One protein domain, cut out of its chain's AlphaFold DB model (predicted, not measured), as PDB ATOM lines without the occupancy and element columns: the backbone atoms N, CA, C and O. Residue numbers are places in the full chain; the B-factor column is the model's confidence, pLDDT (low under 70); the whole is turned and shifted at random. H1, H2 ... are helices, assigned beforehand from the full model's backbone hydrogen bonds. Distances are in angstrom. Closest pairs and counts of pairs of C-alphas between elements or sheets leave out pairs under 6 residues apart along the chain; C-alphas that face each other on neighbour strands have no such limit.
ATOM      1  N   ARG A  11      90.588  21.117 -27.523       68.62
ATOM      2  CA  ARG A  11      91.230  20.616 -26.291       68.62
ATOM      3  C   ARG A  11      90.225  20.341 -25.169       68.62
ATOM      4  O   ARG A  11      90.350  19.352 -24.452       68.62
ATOM      5  N   THR A  12      89.214  21.191 -25.025       67.62
ATOM      6  CA  THR A  12      88.157  21.047 -24.016       67.62
ATOM      7  C   THR A  12      87.228  19.879 -24.344       67.62
ATOM      8  O   THR A  12      86.783  19.179 -23.433       67.62
ATOM      9  N   ALA A  13      86.960  19.637 -25.629       66.50
ATOM     10  CA  ALA A  13      86.189  18.482 -26.080       66.50
ATOM     11  C   ALA A  13      86.940  17.166 -25.813       66.50
ATOM     12  O   ALA A  13      86.379  16.264 -25.189       66.50
ATOM     13  N   LEU A  14      88.233  17.100 -26.154       67.62
ATOM     14  CA  LEU A  14      89.095  15.956 -25.826       67.62
ATOM     15  C   LEU A  14      89.180  15.706 -24.316       67.62
ATOM     16  O   LEU A  14      89.078  14.566 -23.871       67.62
ATOM     17  N   PHE A  15      89.288  16.764 -23.508       70.94
ATOM     18  CA  PHE A  15      89.262  16.646 -22.050       70.94
ATOM     19  C   PHE A  15      87.916  16.103 -21.535       70.94
ATOM     20  O   PHE A  15      87.874  15.260 -20.635       70.94
ATOM     21  N   CYS A  16      86.793  16.522 -22.126       67.25
ATOM     22  CA  CYS A  16      85.476  15.975 -21.786       67.25
ATOM     23  C   CYS A  16      85.360  14.484 -22.139       67.25
ATOM     24  O   CYS A  16      84.817  13.718 -21.344       67.25
ATOM     25  N   ILE A  17      85.899  14.059 -23.282       68.75
ATOM     26  CA  ILE A  17      85.918  12.649 -23.700       68.75
ATOM     27  C   ILE A  17      86.818  11.828 -22.766       68.75
ATOM     28  O   ILE A  17      86.401  10.793 -22.242       68.75
ATOM     29  N   TRP A  18      88.011  12.332 -22.453       73.62
ATOM     30  CA  TRP A  18      88.937  11.685 -21.523       73.62
ATOM     31  C   TRP A  18      88.336  11.524 -20.120       73.62
ATOM     32  O   TRP A  18      88.460  10.461 -19.511       73.62
ATOM     33  N   THR A  19      87.614  12.537 -19.625       72.75
ATOM     34  CA  THR A  19      86.906  12.445 -18.335       72.75
ATOM     35  C   THR A  19      85.716  11.478 -18.365       72.75
ATOM     36  O   THR A  19      85.318  11.003 -17.305       72.75
ATOM     37  N   ILE A  20      85.122  11.164 -19.532       70.44
ATOM     38  CA  ILE A  20      84.127  10.072 -19.690       70.44
ATOM     39  C   ILE A  20      84.796   8.719 -19.529       70.44
ATOM     40  O   ILE A  20      84.346   7.918 -18.712       70.44
ATOM     41  N   LEU A  21      85.893   8.496 -20.241       68.62
ATOM     42  CA  LEU A  21      86.590   7.214 -20.223       68.62
ATOM     43  C   LEU A  21      87.226   6.905 -18.861       68.62
ATOM     44  O   LEU A  21      87.203   5.761 -18.421       68.62
ATOM     45  N   ASN A  22      87.734   7.926 -18.166       73.06
ATOM     46  CA  ASN A  22      88.432   7.775 -16.885       73.06
ATOM     47  C   ASN A  22      87.562   8.139 -15.675       73.06
ATOM     48  O   ASN A  22      88.079   8.414 -14.589       73.06
ATOM     49  N   GLN A  23      86.236   8.151 -15.837       71.75
ATOM     50  CA  GLN A  23      85.326   8.555 -14.770       71.75
ATOM     51  C   GLN A  23      85.473   7.672 -13.520       71.75
ATOM     52  O   GLN A  23      85.456   8.191 -12.405       71.75
ATOM     53  N   ASP A  24      85.682   6.365 -13.687       71.88
ATOM     54  CA  ASP A  24      85.863   5.438 -12.563       71.88
ATOM     55  C   ASP A  24      87.186   5.673 -11.818       71.88
ATOM     56  O   ASP A  24      87.216   5.643 -10.587       71.88
ATOM     57  N   MET A  25      88.266   5.994 -12.539       75.88
ATOM     58  CA  MET A  25      89.561   6.336 -11.938       75.88
ATOM     59  C   MET A  25      89.471   7.628 -11.120       75.88
ATOM     60  O   MET A  25      90.001   7.690 -10.008       75.88
ATOM     61  N   LEU A  26      88.765   8.640 -11.637       79.06
ATOM     62  CA  LEU A  26      88.511   9.895 -10.923       79.06
ATOM     63  C   LEU A  26      87.680   9.661  -9.661       79.06
ATOM     64  O   LEU A  26      88.007  10.204  -8.608       79.06
ATOM     65  N   ILE A  27      86.643   8.820  -9.739       80.56
ATOM     66  CA  ILE A  27      85.839   8.443  -8.569       80.56
ATOM     67  C   ILE A  27      86.708   7.725  -7.532       80.56
ATOM     68  O   ILE A  27      86.607   8.028  -6.344       80.56
ATOM     69  N   ALA A  28      87.576   6.803  -7.955       80.25
ATOM     70  CA  ALA A  28      88.469   6.087  -7.049       80.25
ATOM     71  C   ALA A  28      89.439   7.041  -6.331       80.25
ATOM     72  O   ALA A  28      89.497   7.031  -5.102       80.25
ATOM     73  N   HIS A  29      90.125   7.916  -7.073       83.00
ATOM     74  CA  HIS A  29      91.030   8.917  -6.494       83.00
ATOM     75  C   HIS A  29      90.295   9.846  -5.536       83.00
ATOM     76  O   HIS A  29      90.758  10.101  -4.431       83.00
ATOM     77  N   PHE A  30      89.110  10.303  -5.926       83.12
ATOM     78  CA  PHE A  30      88.293  11.162  -5.089       83.12
ATOM     79  C   PHE A  30      87.904  10.485  -3.770       83.12
ATOM     80  O   PHE A  30      88.036  11.093  -2.711       83.12
ATOM     81  N   LYS A  31      87.483   9.213  -3.805       85.88
ATOM     82  CA  LYS A  31      87.177   8.449  -2.586       85.88
ATOM     83  C   LYS A  31      88.405   8.311  -1.689       85.88
ATOM     84  O   LYS A  31      88.278   8.493  -0.482       85.88
ATOM     85  N   ILE A  32      89.575   8.042  -2.274       88.56
ATOM     86  CA  ILE A  32      90.840   7.968  -1.535       88.56
ATOM     87  C   ILE A  32      91.146   9.314  -0.876       88.56
ATOM     88  O   ILE A  32      91.408   9.337   0.319       88.56
ATOM     89  N   TYR A  33      91.054  10.432  -1.601       87.81
ATOM     90  CA  TYR A  33      91.345  11.758  -1.048       87.81
ATOM     91  C   TYR A  33      90.374  12.179   0.049       87.81
ATOM     92  O   TYR A  33      90.811  12.714   1.064       87.81
ATOM     93  N   VAL A  34      89.076  11.918  -0.124       87.50
ATOM     94  CA  VAL A  34      88.084  12.181   0.924       87.50
ATOM     95  C   VAL A  34      88.421  11.360   2.166       87.50
ATOM     96  O   VAL A  34      88.496  11.919   3.255       87.50
ATOM     97  N   PHE A  35      88.708  10.067   2.002       90.81
ATOM     98  CA  PHE A  35      89.075   9.197   3.116       90.81
ATOM     99  C   PHE A  35      90.353   9.669   3.823       90.81
ATOM    100  O   PHE A  35      90.359   9.830   5.043       90.81
ATOM    101  N   LEU A  36      91.405   9.982   3.063       90.88
ATOM    102  CA  LEU A  36      92.665  10.499   3.601       90.88
ATOM    103  C   LEU A  36      92.455  11.820   4.346       90.88
ATOM    104  O   LEU A  36      92.946  11.977   5.458       90.88
ATOM    105  N   GLY A  37      91.681  12.745   3.774       88.75
ATOM    106  CA  GLY A  37      91.341  14.013   4.415       88.75
ATOM    107  C   GLY A  37      90.602  13.804   5.736       88.75
ATOM    108  O   GLY A  37      90.958  14.417   6.741       88.75
ATOM    109  N   THR A  38      89.631  12.884   5.772       89.38
ATOM    110  CA  THR A  38      88.929  12.554   7.022       89.38
ATOM    111  C   THR A  38      89.848  11.925   8.067       89.38
ATOM    112  O   THR A  38      89.771  12.305   9.235       89.38
ATOM    113  N   LEU A  39      90.760  11.034   7.660       92.44
ATOM    114  CA  LEU A  39      91.757  10.439   8.550       92.44
ATOM    115  C   LEU A  39      92.708  11.487   9.123       92.44
ATOM    116  O   LEU A  39      92.988  11.451  10.315       92.44
ATOM    117  N   VAL A  40      93.174  12.432   8.305       92.31
ATOM    118  CA  VAL A  40      94.052  13.521   8.758       92.31
ATOM    119  C   VAL A  40      93.345  14.382   9.801       92.31
ATOM    120  O   VAL A  40      93.930  14.682  10.842       92.31
ATOM    121  N   VAL A  41      92.077  14.735   9.568       90.00
ATOM    122  CA  VAL A  41      91.280  15.500  10.537       90.00
ATOM    123  C   VAL A  41      91.078  14.710  11.832       90.00
ATOM    124  O   VAL A  41      91.274  15.262  12.913       90.00
ATOM    125  N   LEU A  42      90.766  13.412  11.750       89.06
ATOM    126  CA  LEU A  42      90.670  12.558  12.938       89.06
ATOM    127  C   LEU A  42      92.000  12.468  13.692       89.06
ATOM    128  O   LEU A  42      92.018  12.565  14.914       89.06
ATOM    129  N   PHE A  43      93.110  12.304  12.976       92.31
ATOM    130  CA  PHE A  43      94.434  12.180  13.571       92.31
ATOM    131  C   PHE A  43      94.842  13.463  14.297       92.31
ATOM    132  O   PHE A  43      95.291  13.410  15.438       92.31
ATOM    133  N   LEU A  44      94.617  14.626  13.680       90.56
ATOM    134  CA  LEU A  44      94.836  15.931  14.312       90.56
ATOM    135  C   LEU A  44      93.967  16.114  15.560       90.56
ATOM    136  O   LEU A  44      94.419  16.709  16.542       90.56
ATOM    137  N   HIS A  45      92.733  15.610  15.527       89.44
ATOM    138  CA  HIS A  45      91.833  15.660  16.670       89.44
ATOM    139  C   HIS A  45      92.319  14.767  17.820       89.44
ATOM    140  O   HIS A  45      92.437  15.240  18.948       89.44
ATOM    141  N   LEU A  46      92.682  13.514  17.528       89.38
ATOM    142  CA  LEU A  46      93.227  12.567  18.509       89.38
ATOM    143  C   LEU A  46      94.575  13.026  19.083       89.38
ATOM    144  O   LEU A  46      94.842  12.822  20.262       89.38
ATOM    145  N   ALA A  47      95.398  13.703  18.280       91.56
ATOM    146  CA  ALA A  47      96.645  14.323  18.724       91.56
ATOM    147  C   ALA A  47      96.431  15.586  19.589       91.56
ATOM    148  O   ALA A  47      97.403  16.237  19.971       91.56
ATOM    149  N   GLY A  48      95.178  15.983  19.848       88.44
ATOM    150  CA  GLY A  48      94.830  17.158  20.649       88.44
ATOM    151  C   GLY A  48      95.158  18.498  19.982       88.44
ATOM    152  O   GLY A  48      95.094  19.538  20.631       88.44
ATOM    153  N   LYS A  49      95.514  18.503  18.689       89.75
ATOM    154  CA  LYS A  49      95.873  19.724  17.947       89.75
ATOM    155  C   LYS A  49      94.650  20.546  17.543       89.75
ATOM    156  O   LYS A  49      94.776  21.751  17.349       89.75
ATOM    157  N   ILE A  50      93.487  19.907  17.411       88.56
ATOM    158  CA  ILE A  50      92.218  20.562  17.078       88.56
ATOM    159  C   ILE A  50      91.098  20.101  18.016       88.56
ATOM    160  O   ILE A  50      90.965  18.915  18.324       88.56
ATOM    161  N   GLY A  51      90.261  21.046  18.448       86.81
ATOM    162  CA  GLY A  51      89.068  20.750  19.242       86.81
ATOM    163  C   GLY A  51      87.994  20.021  18.428       86.81
ATOM    164  O   GLY A  51      87.944  20.141  17.201       86.81
ATOM    165  N   THR A  52      87.098  19.307  19.116       88.56
ATOM    166  CA  THR A  52      85.962  18.580  18.512       88.56
ATOM    167  C   THR A  52      85.144  19.467  17.575       88.56
ATOM    168  O   THR A  52      84.842  19.066  16.453       88.56
ATOM    169  N   THR A  53      84.849  20.701  17.991       90.12
ATOM    170  CA  THR A  53      84.080  21.679  17.205       90.12
ATOM    171  C   THR A  53      84.758  22.021  15.879       90.12
ATOM    172  O   THR A  53      84.093  22.115  14.849       90.12
ATOM    173  N   VAL A  54      86.087  22.166  15.881       88.50
ATOM    174  CA  VAL A  54      86.866  22.489  14.676       88.50
ATOM    175  C   VAL A  54      86.957  21.275  13.756       88.50
ATOM    176  O   VAL A  54      86.803  21.419  12.546       88.50
ATOM    177  N   ALA A  55      87.142  20.075  14.313       87.44
ATOM    178  CA  ALA A  55      87.163  18.837  13.540       87.44
ATOM    179  C   ALA A  55      85.814  18.583  12.842       87.44
ATOM    180  O   ALA A  55      85.778  18.370  11.629       87.44
ATOM    181  N   LEU A  56      84.698  18.681  13.577       89.19
ATOM    182  CA  LEU A  56      83.358  18.517  13.008       89.19
ATOM    183  C   LEU A  56      83.037  19.615  11.989       89.19
ATOM    184  O   LEU A  56      82.541  19.317  10.904       89.19
ATOM    185  N   GLY A  57      83.341  20.874  12.320       89.69
ATOM    186  CA  GLY A  57      83.113  22.009  11.428       89.69
ATOM    187  C   GLY A  57      83.909  21.891  10.129       89.69
ATOM    188  O   GLY A  57      83.353  22.081   9.048       89.69
ATOM    189  N   GLY A  58      85.181  21.496  10.217       88.31
ATOM    190  CA  GLY A  58      86.045  21.266   9.060       88.31
ATOM    191  C   GLY A  58      85.546  20.131   8.167       88.31
ATOM    192  O   GLY A  58      85.497  20.291   6.948       88.31
ATOM    193  N   LEU A  59      85.100  19.016   8.756       90.00
ATOM    194  CA  LEU A  59      84.498  17.912   8.000       90.00
ATOM    195  C   LEU A  59      83.180  18.321   7.336       90.00
ATOM    196  O   LEU A  59      82.948  17.974   6.178       90.00
ATOM    197  N   PHE A  60      82.337  19.077   8.039       89.69
ATOM    198  CA  PHE A  60      81.042  19.507   7.524       89.69
ATOM    199  C   PHE A  60      81.196  20.507   6.374       89.69
ATOM    200  O   PHE A  60      80.707  20.263   5.270       89.69
ATOM    201  N   VAL A  61      81.931  21.600   6.593       91.00
ATOM    202  CA  VAL A  61      82.170  22.628   5.568       91.00
ATOM    203  C   VAL A  61      82.986  22.054   4.410       91.00
ATOM    204  O   VAL A  61      82.653  22.291   3.248       91.00
ATOM    205  N   GLY A  62      84.003  21.240   4.706       88.19
ATOM    206  CA  GLY A  62      84.808  20.547   3.705       88.19
ATOM    207  C   GLY A  62      83.958  19.633   2.826       88.19
ATOM    208  O   GLY A  62      83.946  19.797   1.605       88.19
ATOM    209  N   GLY A  63      83.168  18.740   3.424       87.31
ATOM    210  CA  GLY A  63      82.273  17.847   2.687       87.31
ATOM    211  C   GLY A  63      81.258  18.602   1.824       87.31
ATOM    212  O   GLY A  63      81.057  18.263   0.655       87.31
ATOM    213  N   LEU A  64      80.669  19.671   2.360       90.00
ATOM    214  CA  LEU A  64      79.672  20.475   1.655       90.00
ATOM    215  C   LEU A  64      80.295  21.253   0.482       90.00
ATOM    216  O   LEU A  64      79.743  21.254  -0.620       90.00
ATOM    217  N   SER A  65      81.489  21.823   0.672       88.69
ATOM    218  CA  SER A  65      82.243  22.500  -0.393       88.69
ATOM    219  C   SER A  65      82.601  21.552  -1.542       88.69
ATOM    220  O   SER A  65      82.425  21.892  -2.714       88.69
ATOM    221  N   ILE A  66      83.010  20.326  -1.212       86.88
ATOM    222  CA  ILE A  66      83.343  19.281  -2.175       86.88
ATOM    223  C   ILE A  66      82.100  18.864  -2.977       86.88
ATOM    224  O   ILE A  66      82.177  18.732  -4.202       86.88
ATOM    225  N   MET A  67      80.940  18.699  -2.326       84.00
ATOM    226  CA  MET A  67      79.686  18.389  -3.025       84.00
ATOM    227  C   MET A  67      79.283  19.492  -4.006       84.00
ATOM    228  O   MET A  67      78.919  19.197  -5.148       84.00
ATOM    229  N   ILE A  68      79.378  20.756  -3.586       86.75
ATOM    230  CA  ILE A  68      79.074  21.908  -4.445       86.75
ATOM    231  C   ILE A  68      80.022  21.938  -5.647       86.75
ATOM    232  O   ILE A  68      79.566  22.053  -6.789       86.75
ATOM    233  N   LEU A  69      81.328  21.788  -5.414       85.56
ATOM    234  CA  LEU A  69      82.333  21.785  -6.474       85.56
ATOM    235  C   LEU A  69      82.069  20.664  -7.488       85.56
ATOM    236  O   LEU A  69      82.080  20.904  -8.697       85.56
ATOM    237  N   MET A  70      81.751  19.460  -7.008       80.50
ATOM    238  CA  MET A  70      81.396  18.333  -7.872       80.50
ATOM    239  C   MET A  70      80.141  18.611  -8.700       80.50
ATOM    240  O   MET A  70      80.129  18.339  -9.903       80.50
ATOM    241  N   ALA A  71      79.101  19.193  -8.100       77.25
ATOM    242  CA  ALA A  71      77.893  19.568  -8.829       77.25
ATOM    243  C   ALA A  71      78.197  20.581  -9.945       77.25
ATOM    244  O   ALA A  71      77.730  20.411 -11.077       77.25
ATOM    245  N   MET A  72      79.028  21.590  -9.665       79.56
ATOM    246  CA  MET A  72      79.447  22.568 -10.673       79.56
ATOM    247  C   MET A  72      80.262  21.927 -11.799       79.56
ATOM    248  O   MET A  72      79.993  22.204 -12.968       79.56
ATOM    249  N   LEU A  73      81.210  21.038 -11.485       80.56
ATOM    250  CA  LEU A  73      82.019  20.339 -12.490       80.56
ATOM    251  C   LEU A  73      81.159  19.461 -13.407       80.56
ATOM    252  O   LEU A  73      81.339  19.474 -14.627       80.56
ATOM    253  N   ILE A  74      80.172  18.753 -12.849       78.50
ATOM    254  CA  ILE A  74      79.218  17.954 -13.631       78.50
ATOM    255  C   ILE A  74      78.409  18.857 -14.571       78.50
ATOM    256  O   ILE A  74      78.251  18.538 -15.755       78.50
ATOM    257  N   GLN A  75      77.920  19.998 -14.078       74.12
ATOM    258  CA  GLN A  75      77.181  20.956 -14.903       74.12
ATOM    259  C   GLN A  75      78.057  21.571 -16.002       74.12
ATOM    260  O   GLN A  75      77.624  21.656 -17.154       74.12
ATOM    261  N   ALA A  76      79.294  21.953 -15.680       72.88
ATOM    262  CA  ALA A  76      80.249  22.523 -16.626       72.88
ATOM    263  C   ALA A  76      80.616  21.528 -17.735       72.88
ATOM    264  O   ALA A  76      80.631  21.889 -18.916       72.88
ATOM    265  N   ARG A  77      80.822  20.256 -17.380       72.81
ATOM    266  CA  ARG A  77      81.056  19.169 -18.336       72.81
ATOM    267  C   ARG A  77      79.855  18.954 -19.249       72.81
ATOM    268  O   ARG A  77      80.018  18.911 -20.464       72.81
ATOM    269  N   LYS A  78      78.642  18.884 -18.687       69.12
ATOM    270  CA  LYS A  78      77.407  18.742 -19.476       69.12
ATOM    271  C   LYS A  78      77.246  19.902 -20.460       69.12
ATOM    272  O   LYS A  78      76.922  19.683 -21.622       69.12
ATOM    273  N   LYS A  79      77.503  21.127 -20.004       69.56
ATOM    274  CA  LYS A  79      77.443  22.329 -20.841       69.56
ATOM    275  C   LYS A  79      78.493  22.311 -21.955       69.56
ATOM    276  O   LYS A  79      78.183  22.736 -23.060       69.56
ATOM    277  N   SER A  80      79.693  21.808 -21.673       66.25
ATOM    278  CA  SER A  80      80.780  21.708 -22.655       66.25
ATOM    279  C   SER A  80      80.494  20.649 -23.719       66.25
ATOM    280  O   SER A  80      80.678  20.929 -24.896       66.25
ATOM    281  N   LEU A  81      79.964  19.483 -23.327       65.62
ATOM    282  CA  LEU A  81      79.544  18.422 -24.255       65.62
ATOM    283  C   LEU A  81      78.400  18.872 -25.173       65.62
ATOM    284  O   LEU A  81      78.426  18.597 -26.366       65.62
ATOM    285  N   LEU A  82      77.418  19.606 -24.638       65.62
ATOM    286  CA  LEU A  82      76.296  20.146 -25.421       65.62
ATOM    287  C   LEU A  82      76.682  21.323 -26.330       65.62
ATOM    288  O   LEU A  82      75.897  21.703 -27.193       65.62
ATOM    289  N   ALA A  83      77.845  21.936 -26.108       64.62
ATOM    290  CA  ALA A  83      78.343  23.041 -26.920       64.62
ATOM    291  C   ALA A  83      79.257  22.578 -28.073       64.62
ATOM    292  O   ALA A  83      79.674  23.415 -28.873       64.62
ATOM    293  N   ILE A  84      79.567  21.273 -28.171       62.81
ATOM    294  CA  ILE A  84      80.347  20.706 -29.281       62.81
ATOM    295  C   ILE A  84      79.515  20.826 -30.562       62.81
ATOM    296  O   ILE A  84      78.441  20.233 -30.673       62.81
ATOM    297  N   ARG A  85      80.008  21.633 -31.504       58.16
ATOM    298  CA  ARG A  85      79.343  21.936 -32.776       58.16
ATOM    299  C   ARG A  85      79.812  21.028 -33.919       58.16
ATOM    300  O   ARG A  85      79.053  20.840 -34.861       58.16
ATOM    301  N   ASP A  86      81.007  20.440 -33.798       62.28
ATOM    302  CA  ASP A  86      81.558  19.495 -34.773       62.28
ATOM    303  C   ASP A  86      80.829  18.142 -34.718       62.28
ATOM    304  O   ASP A  86      80.805  17.507 -33.655       62.28
ATOM    305  N   PRO A  87      80.239  17.680 -35.838       63.56
ATOM    306  CA  PRO A  87      79.478  16.435 -35.882       63.56
ATOM    307  C   PRO A  87      80.353  15.207 -35.595       63.56
ATOM    308  O   PRO A  87      79.926  14.350 -34.825       63.56
ATOM    309  N   GLU A  88      81.596  15.167 -36.090       63.38
ATOM    310  CA  GLU A  88      82.537  14.065 -35.824       63.38
ATOM    311  C   GLU A  88      82.889  13.945 -34.333       63.38
ATOM    312  O   GLU A  88      82.802  12.868 -33.745       63.38
ATOM    313  N   LEU A  89      83.217  15.057 -33.659       60.41
ATOM    314  CA  LEU A  89      83.538  15.032 -32.225       60.41
ATOM    315  C   LEU A  89      82.321  14.671 -31.365       60.41
ATOM    316  O   LEU A  89      82.474  14.117 -30.271       60.41
ATOM    317  N   ARG A  90      81.111  14.988 -31.837       65.50
ATOM    318  CA  ARG A  90      79.868  14.610 -31.163       65.50
ATOM    319  C   ARG A  90      79.624  13.106 -31.247       65.50
ATOM    320  O   ARG A  90      79.220  12.524 -30.241       65.50
ATOM    321  N   GLU A  91      79.890  12.489 -32.397       67.81
ATOM    322  CA  GLU A  91      79.809  11.034 -32.561       67.81
ATOM    323  C   GLU A  91      80.851  10.313 -31.710       67.81
ATOM    324  O   GLU A  91      80.484   9.424 -30.947       67.81
ATOM    325  N   ILE A  92      82.105  10.776 -31.705       67.06
ATOM    326  CA  ILE A  92      83.167  10.199 -30.862       67.06
ATOM    327  C   ILE A  92      82.809  10.309 -29.370       67.06
ATOM    328  O   ILE A  92      83.002   9.368 -28.598       67.06
ATOM    329  N   ALA A  93      82.249  11.442 -28.930       66.62
ATOM    330  CA  ALA A  93      81.786  11.598 -27.551       66.62
ATOM    331  C   ALA A  93      80.595  10.679 -27.223       66.62
ATOM    332  O   ALA A  93      80.489  10.190 -26.093       66.62
ATOM    333  N   HIS A  94      79.710  10.437 -28.193       69.44
ATOM    334  CA  HIS A  94      78.589   9.514 -28.051       69.44
ATOM    335  C   HIS A  94      79.063   8.058 -27.972       69.44
ATOM    336  O   HIS A  94      78.641   7.320 -27.080       69.44
ATOM    337  N   GLU A  95      80.000   7.668 -28.829       69.12
ATOM    338  CA  GLU A  95      80.614   6.344 -28.837       69.12
ATOM    339  C   GLU A  95      81.382   6.086 -27.536       69.12
ATOM    340  O   GLU A  95      81.144   5.082 -26.863       69.12
ATOM    341  N   ALA A  96      82.207   7.038 -27.089       66.62
ATOM    342  CA  ALA A  96      82.903   6.950 -25.805       66.62
ATOM    343  C   ALA A  96      81.925   6.812 -24.623       66.62
ATOM    344  O   ALA A  96      82.186   6.072 -23.669       66.62
ATOM    345  N   MET A  97      80.771   7.485 -24.688       71.06
ATOM    346  CA  MET A  97      79.711   7.351 -23.689       71.06
ATOM    347  C   MET A  97      79.051   5.965 -23.735       71.06
ATOM    348  O   MET A  97      78.807   5.384 -22.676       71.06
ATOM    349  N   MET A  98      78.808   5.410 -24.923       70.50
ATOM    350  CA  MET A  98      78.274   4.056 -25.099       70.50
ATOM    351  C   MET A  98      79.254   2.983 -24.613       70.50
ATOM    352  O   MET A  98      78.848   2.069 -23.895       70.50
ATOM    353  N   VAL A  99      80.549   3.132 -24.903       70.50
ATOM    354  CA  VAL A  99      81.615   2.255 -24.392       70.50
ATOM    355  C   VAL A  99      81.687   2.317 -22.867       70.50
ATOM    356  O   VAL A  99      81.768   1.275 -22.213       70.50
ATOM    357  N   TYR A 100      81.598   3.510 -22.276       67.19
ATOM    358  CA  TYR A 100      81.555   3.663 -20.821       67.19
ATOM    359  C   TYR A 100      80.312   2.997 -20.208       67.19
ATOM    360  O   TYR A 100      80.428   2.264 -19.226       67.19
ATOM    361  N   ILE A 101      79.132   3.171 -20.812       67.94
ATOM    362  CA  ILE A 101      77.899   2.479 -20.398       67.94
ATOM    363  C   ILE A 101      78.056   0.959 -20.518       67.94
ATOM    364  O   ILE A 101      77.576   0.226 -19.660       67.94
ATOM    365  N   HIS A 102      78.731   0.461 -21.552       69.00
ATOM    366  CA  HIS A 102      78.902  -0.975 -21.743       69.00
ATOM    367  C   HIS A 102      79.921  -1.587 -20.769       69.00
ATOM    368  O   HIS A 102      79.735  -2.717 -20.310       69.00
ATOM    369  N   ARG A 103      80.997  -0.860 -20.442       66.62
ATOM    370  CA  ARG A 103      82.024  -1.306 -19.483       66.62
ATOM    371  C   ARG A 103      81.560  -1.208 -18.035       66.62
ATOM    372  O   ARG A 103      81.956  -2.026 -17.206       66.62
ATOM    373  N   LYS A 104      80.717  -0.229 -17.713       63.97
ATOM    374  CA  LYS A 104      80.167  -0.083 -16.369       63.97
ATOM    375  C   LYS A 104      79.191  -1.231 -16.099       63.97
ATOM    376  O   LYS A 104      78.223  -1.406 -16.834       63.97
ATOM    377  N   LYS A 105      79.401  -1.991 -15.015       59.28
ATOM    378  CA  LYS A 105      78.408  -2.949 -14.483       59.28
ATOM    379  C   LYS A 105      77.187  -2.174 -13.972       59.28
ATOM    380  O   LYS A 105      77.041  -1.937 -12.779       59.28
ATOM    381  N   LEU A 106      76.350  -1.704 -14.890       58.50
ATOM    382  CA  LEU A 106      75.108  -1.013 -14.578       58.50
ATOM    383  C   LEU A 106      74.088  -2.018 -14.071       58.50
ATOM    384  O   LEU A 106      73.802  -3.027 -14.719       58.50
ATOM    385  N   THR A 107      73.490  -1.693 -12.934       59.44
ATOM    386  CA  THR A 107      72.326  -2.405 -12.421       59.44
ATOM    387  C   THR A 107      71.217  -2.358 -13.491       59.44
ATOM    388  O   THR A 107      71.017  -1.303 -14.104       59.44
ATOM    389  N   PRO A 108      70.458  -3.442 -13.750       58.88
ATOM    390  CA  PRO A 108      69.484  -3.493 -14.851       58.88
ATOM    391  C   PRO A 108      68.458  -2.343 -14.842       58.88
ATOM    392  O   PRO A 108      68.013  -1.897 -15.901       58.88
ATOM    393  N   ARG A 109      68.133  -1.791 -13.662       59.91
ATOM    394  CA  ARG A 109      67.278  -0.600 -13.511       59.91
ATOM    395  C   ARG A 109      67.916   0.682 -14.055       59.91
ATOM    396  O   ARG A 109      67.247   1.451 -14.740       59.91
ATOM    397  N   GLU A 110      69.200   0.899 -13.791       61.91
ATOM    398  CA  GLU A 110      69.933   2.082 -14.256       61.91
ATOM    399  C   GLU A 110      70.145   2.036 -15.771       61.91
ATOM    400  O   GLU A 110      69.959   3.048 -16.446       61.91
ATOM    401  N   LYS A 111      70.430   0.844 -16.320       61.97
ATOM    402  CA  LYS A 111      70.533   0.623 -17.771       61.97
ATOM    403  C   LYS A 111      69.219   0.973 -18.480       61.97
ATOM    404  O   LYS A 111      69.226   1.715 -19.459       61.97
ATOM    405  N   LYS A 112      68.080   0.516 -17.941       63.62
ATOM    406  CA  LYS A 112      66.744   0.794 -18.498       63.62
ATOM    407  C   LYS A 112      66.377   2.282 -18.420       63.62
ATOM    408  O   LYS A 112      65.771   2.814 -19.347       63.62
ATOM    409  N   PHE A 113      66.776   2.971 -17.349       67.25
ATOM    410  CA  PHE A 113      66.553   4.412 -17.200       67.25
ATOM    411  C   PHE A 113      67.416   5.244 -18.161       67.25
ATOM    412  O   PHE A 113      66.924   6.210 -18.743       67.25
ATOM    413  N   LEU A 114      68.679   4.854 -18.364       62.59
ATOM    414  CA  LEU A 114      69.596   5.512 -19.299       62.59
ATOM    415  C   LEU A 114      69.147   5.360 -20.754       62.59
ATOM    416  O   LEU A 114      69.088   6.368 -21.454       62.59
ATOM    417  N   ILE A 115      68.757   4.152 -21.175       63.75
ATOM    418  CA  ILE A 115      68.241   3.892 -22.532       63.75
ATOM    419  C   ILE A 115      67.002   4.751 -22.803       63.75
ATOM    420  O   ILE A 115      66.978   5.499 -23.773       63.75
ATOM    421  N   LYS A 116      66.029   4.763 -21.880       66.00
ATOM    422  CA  LYS A 116      64.798   5.562 -22.019       66.00
ATOM    423  C   LYS A 116      65.064   7.073 -22.114       66.00
ATOM    424  O   LYS A 116      64.263   7.815 -22.681       66.00
ATOM    425  N   ARG A 117      66.164   7.557 -21.526       58.97
ATOM    426  CA  ARG A 117      66.574   8.970 -21.594       58.97
ATOM    427  C   ARG A 117      67.320   9.294 -22.888       58.97
ATOM    428  O   ARG A 117      67.109  10.373 -23.433       58.97
ATOM    429  N   LEU A 118      68.162   8.372 -23.355       59.84
ATOM    430  CA  LEU A 118      68.889   8.462 -24.624       59.84
ATOM    431  C   LEU A 118      67.934   8.429 -25.819       59.84
ATOM    432  O   LEU A 118      68.020   9.301 -26.672       59.84
ATOM    433  N   GLU A 119      66.969   7.514 -25.822       53.00
ATOM    434  CA  GLU A 119      65.945   7.369 -26.865       53.00
ATOM    435  C   GLU A 119      65.095   8.645 -27.010       53.00
ATOM    436  O   GLU A 119      64.911   9.177 -28.104       53.00
ATOM    437  N   LYS A 120      64.692   9.245 -25.881       53.75
ATOM    438  CA  LYS A 120      64.013  10.550 -25.877       53.75
ATOM    439  C   LYS A 120      64.878  11.700 -26.397       53.75
ATOM    440  O   LYS A 120      64.320  12.698 -26.838       53.75
ATOM    441  N   HIS A 121      66.205  11.618 -26.286       47.62
ATOM    442  CA  HIS A 121      67.112  12.672 -26.754       47.62
ATOM    443  C   HIS A 121      67.557  12.479 -28.212       47.62
ATOM    444  O   HIS A 121      67.733  13.476 -28.913       47.62
ATOM    445  N   ALA A 122      67.660  11.238 -28.694       45.75
ATOM    446  CA  ALA A 122      67.897  10.920 -30.104       45.75
ATOM    447  C   ALA A 122      66.775  11.481 -30.992       45.75
ATOM    448  O   ALA A 122      67.050  12.185 -31.963       45.75
ATOM    449  N   CYS A 123      65.518  11.326 -30.562       45.09
ATOM    450  CA  CYS A 123      64.389  11.895 -31.295       45.09
ATOM    451  C   CYS A 123      64.298  13.432 -31.239       45.09
ATOM    452  O   CYS A 123      63.751  14.045 -32.150       45.09
ATOM    453  N   THR A 124      64.889  14.100 -30.241       46.19
ATOM    454  CA  THR A 124      65.005  15.577 -30.253       46.19
ATOM    455  C   THR A 124      66.130  16.102 -31.148       46.19
ATOM    456  O   THR A 124      66.171  17.296 -31.430       46.19
ATOM    457  N   LEU A 125      67.044  15.234 -31.590       45.53
ATOM    458  CA  LEU A 125      68.172  15.566 -32.466       45.53
ATOM    459  C   LEU A 125      67.895  15.246 -33.946       45.53
ATOM    460  O   LEU A 125      68.807  15.364 -34.759       45.53
TER     461      LEU A 125
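What this domain is: This is residues 11 to 125 of the 128 residues of an uncharacterized protein of Desulfococcus multivorans DSM 2059 (UniProt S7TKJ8). Picture a long helical hairpin, H2 and H3, whose two arms meet near their turn and spread apart toward the open end, with a loose head of shorter helices at that end. In the head H1 and H4 lie side by side, H1 crosses steeply by the last part of H3, and H5 folds back after H4 without reaching it, its residues 116 to 125 sticking out. The printed part has 115 residues with five named helices, H1 to H5 in order along the chain, and no named strand; the class is all helix. The whole is loose, with a radius of gyration of the C-alphas of 19.2 A, and elongated, spanning 59 by 33 by 21 A.

Where its parts are: Find C-alpha 11 at (91.230, 20.616, -26.291); from there H1 takes residues 11 to 21, over 15.4 A. H2 follows with residues 23 to 46, over 34.4 A. Look next for C-alpha 52 at (85.962, 18.580, 18.512), where H3 begins; it is the longest helix, residues 52 to 82, over 45.0 A. H4 takes residues 87 to 103, over 24.3 A. H5 takes residues 108 to 125, over 26.0 A, and ends at C-alpha 125, (68.172, 15.566, -32.466).

How they stand to each other: Start at H1, which touches H4 at a shallow tilt of 18 degrees, the same way; the closest C-alphas are those of Ile 17 and Ala 93, 5.7 A apart. H1 also touches H3, which meets it with residues 77 to 81 alone, at a steep tilt of 66 degrees, opposite ways; look at the C-alphas of Cys 16 and Arg 77, the closest, 6.5 A apart. H1 and H2 meet only through their link. H2 and H3 form a helical hairpin and touch at a shallow tilt of 14 degrees, opposite ways, with residues 38 to 45 of H2 and 52 to 59 of H3 alone; the closest C-alphas, of Val 41 and Ala 55, are 6.1 A apart. Farther along H3, residues 67 to 75 stand free. H3 and H4 are close but not clearly touching, with the closest C-alphas, of Leu 81 and Arg 90, 7.9 A apart. H5 touches no helix, and from H4 it is only just apart, at 8.0 A. The helix packing is mostly aligned, only just, with 2 of 3 touching pairs at a shallow tilt. In H1, H2, H3 and H4 every O i to N i+4 pair is within hydrogen-bond range; in H5 it is 12 of 14.

The domain as a whole: The two C-alphas farthest apart are those of Gly 48 and Cys 123, 60.4 A. The printed part has no cut, and the four links between helices are tight. In the B-factor column you will find a mean pLDDT of 74.2 for the printed part of this model, with 52 residues under 70, among them residues 78 to 96 and 100 to 125; H5 has a mean of 57.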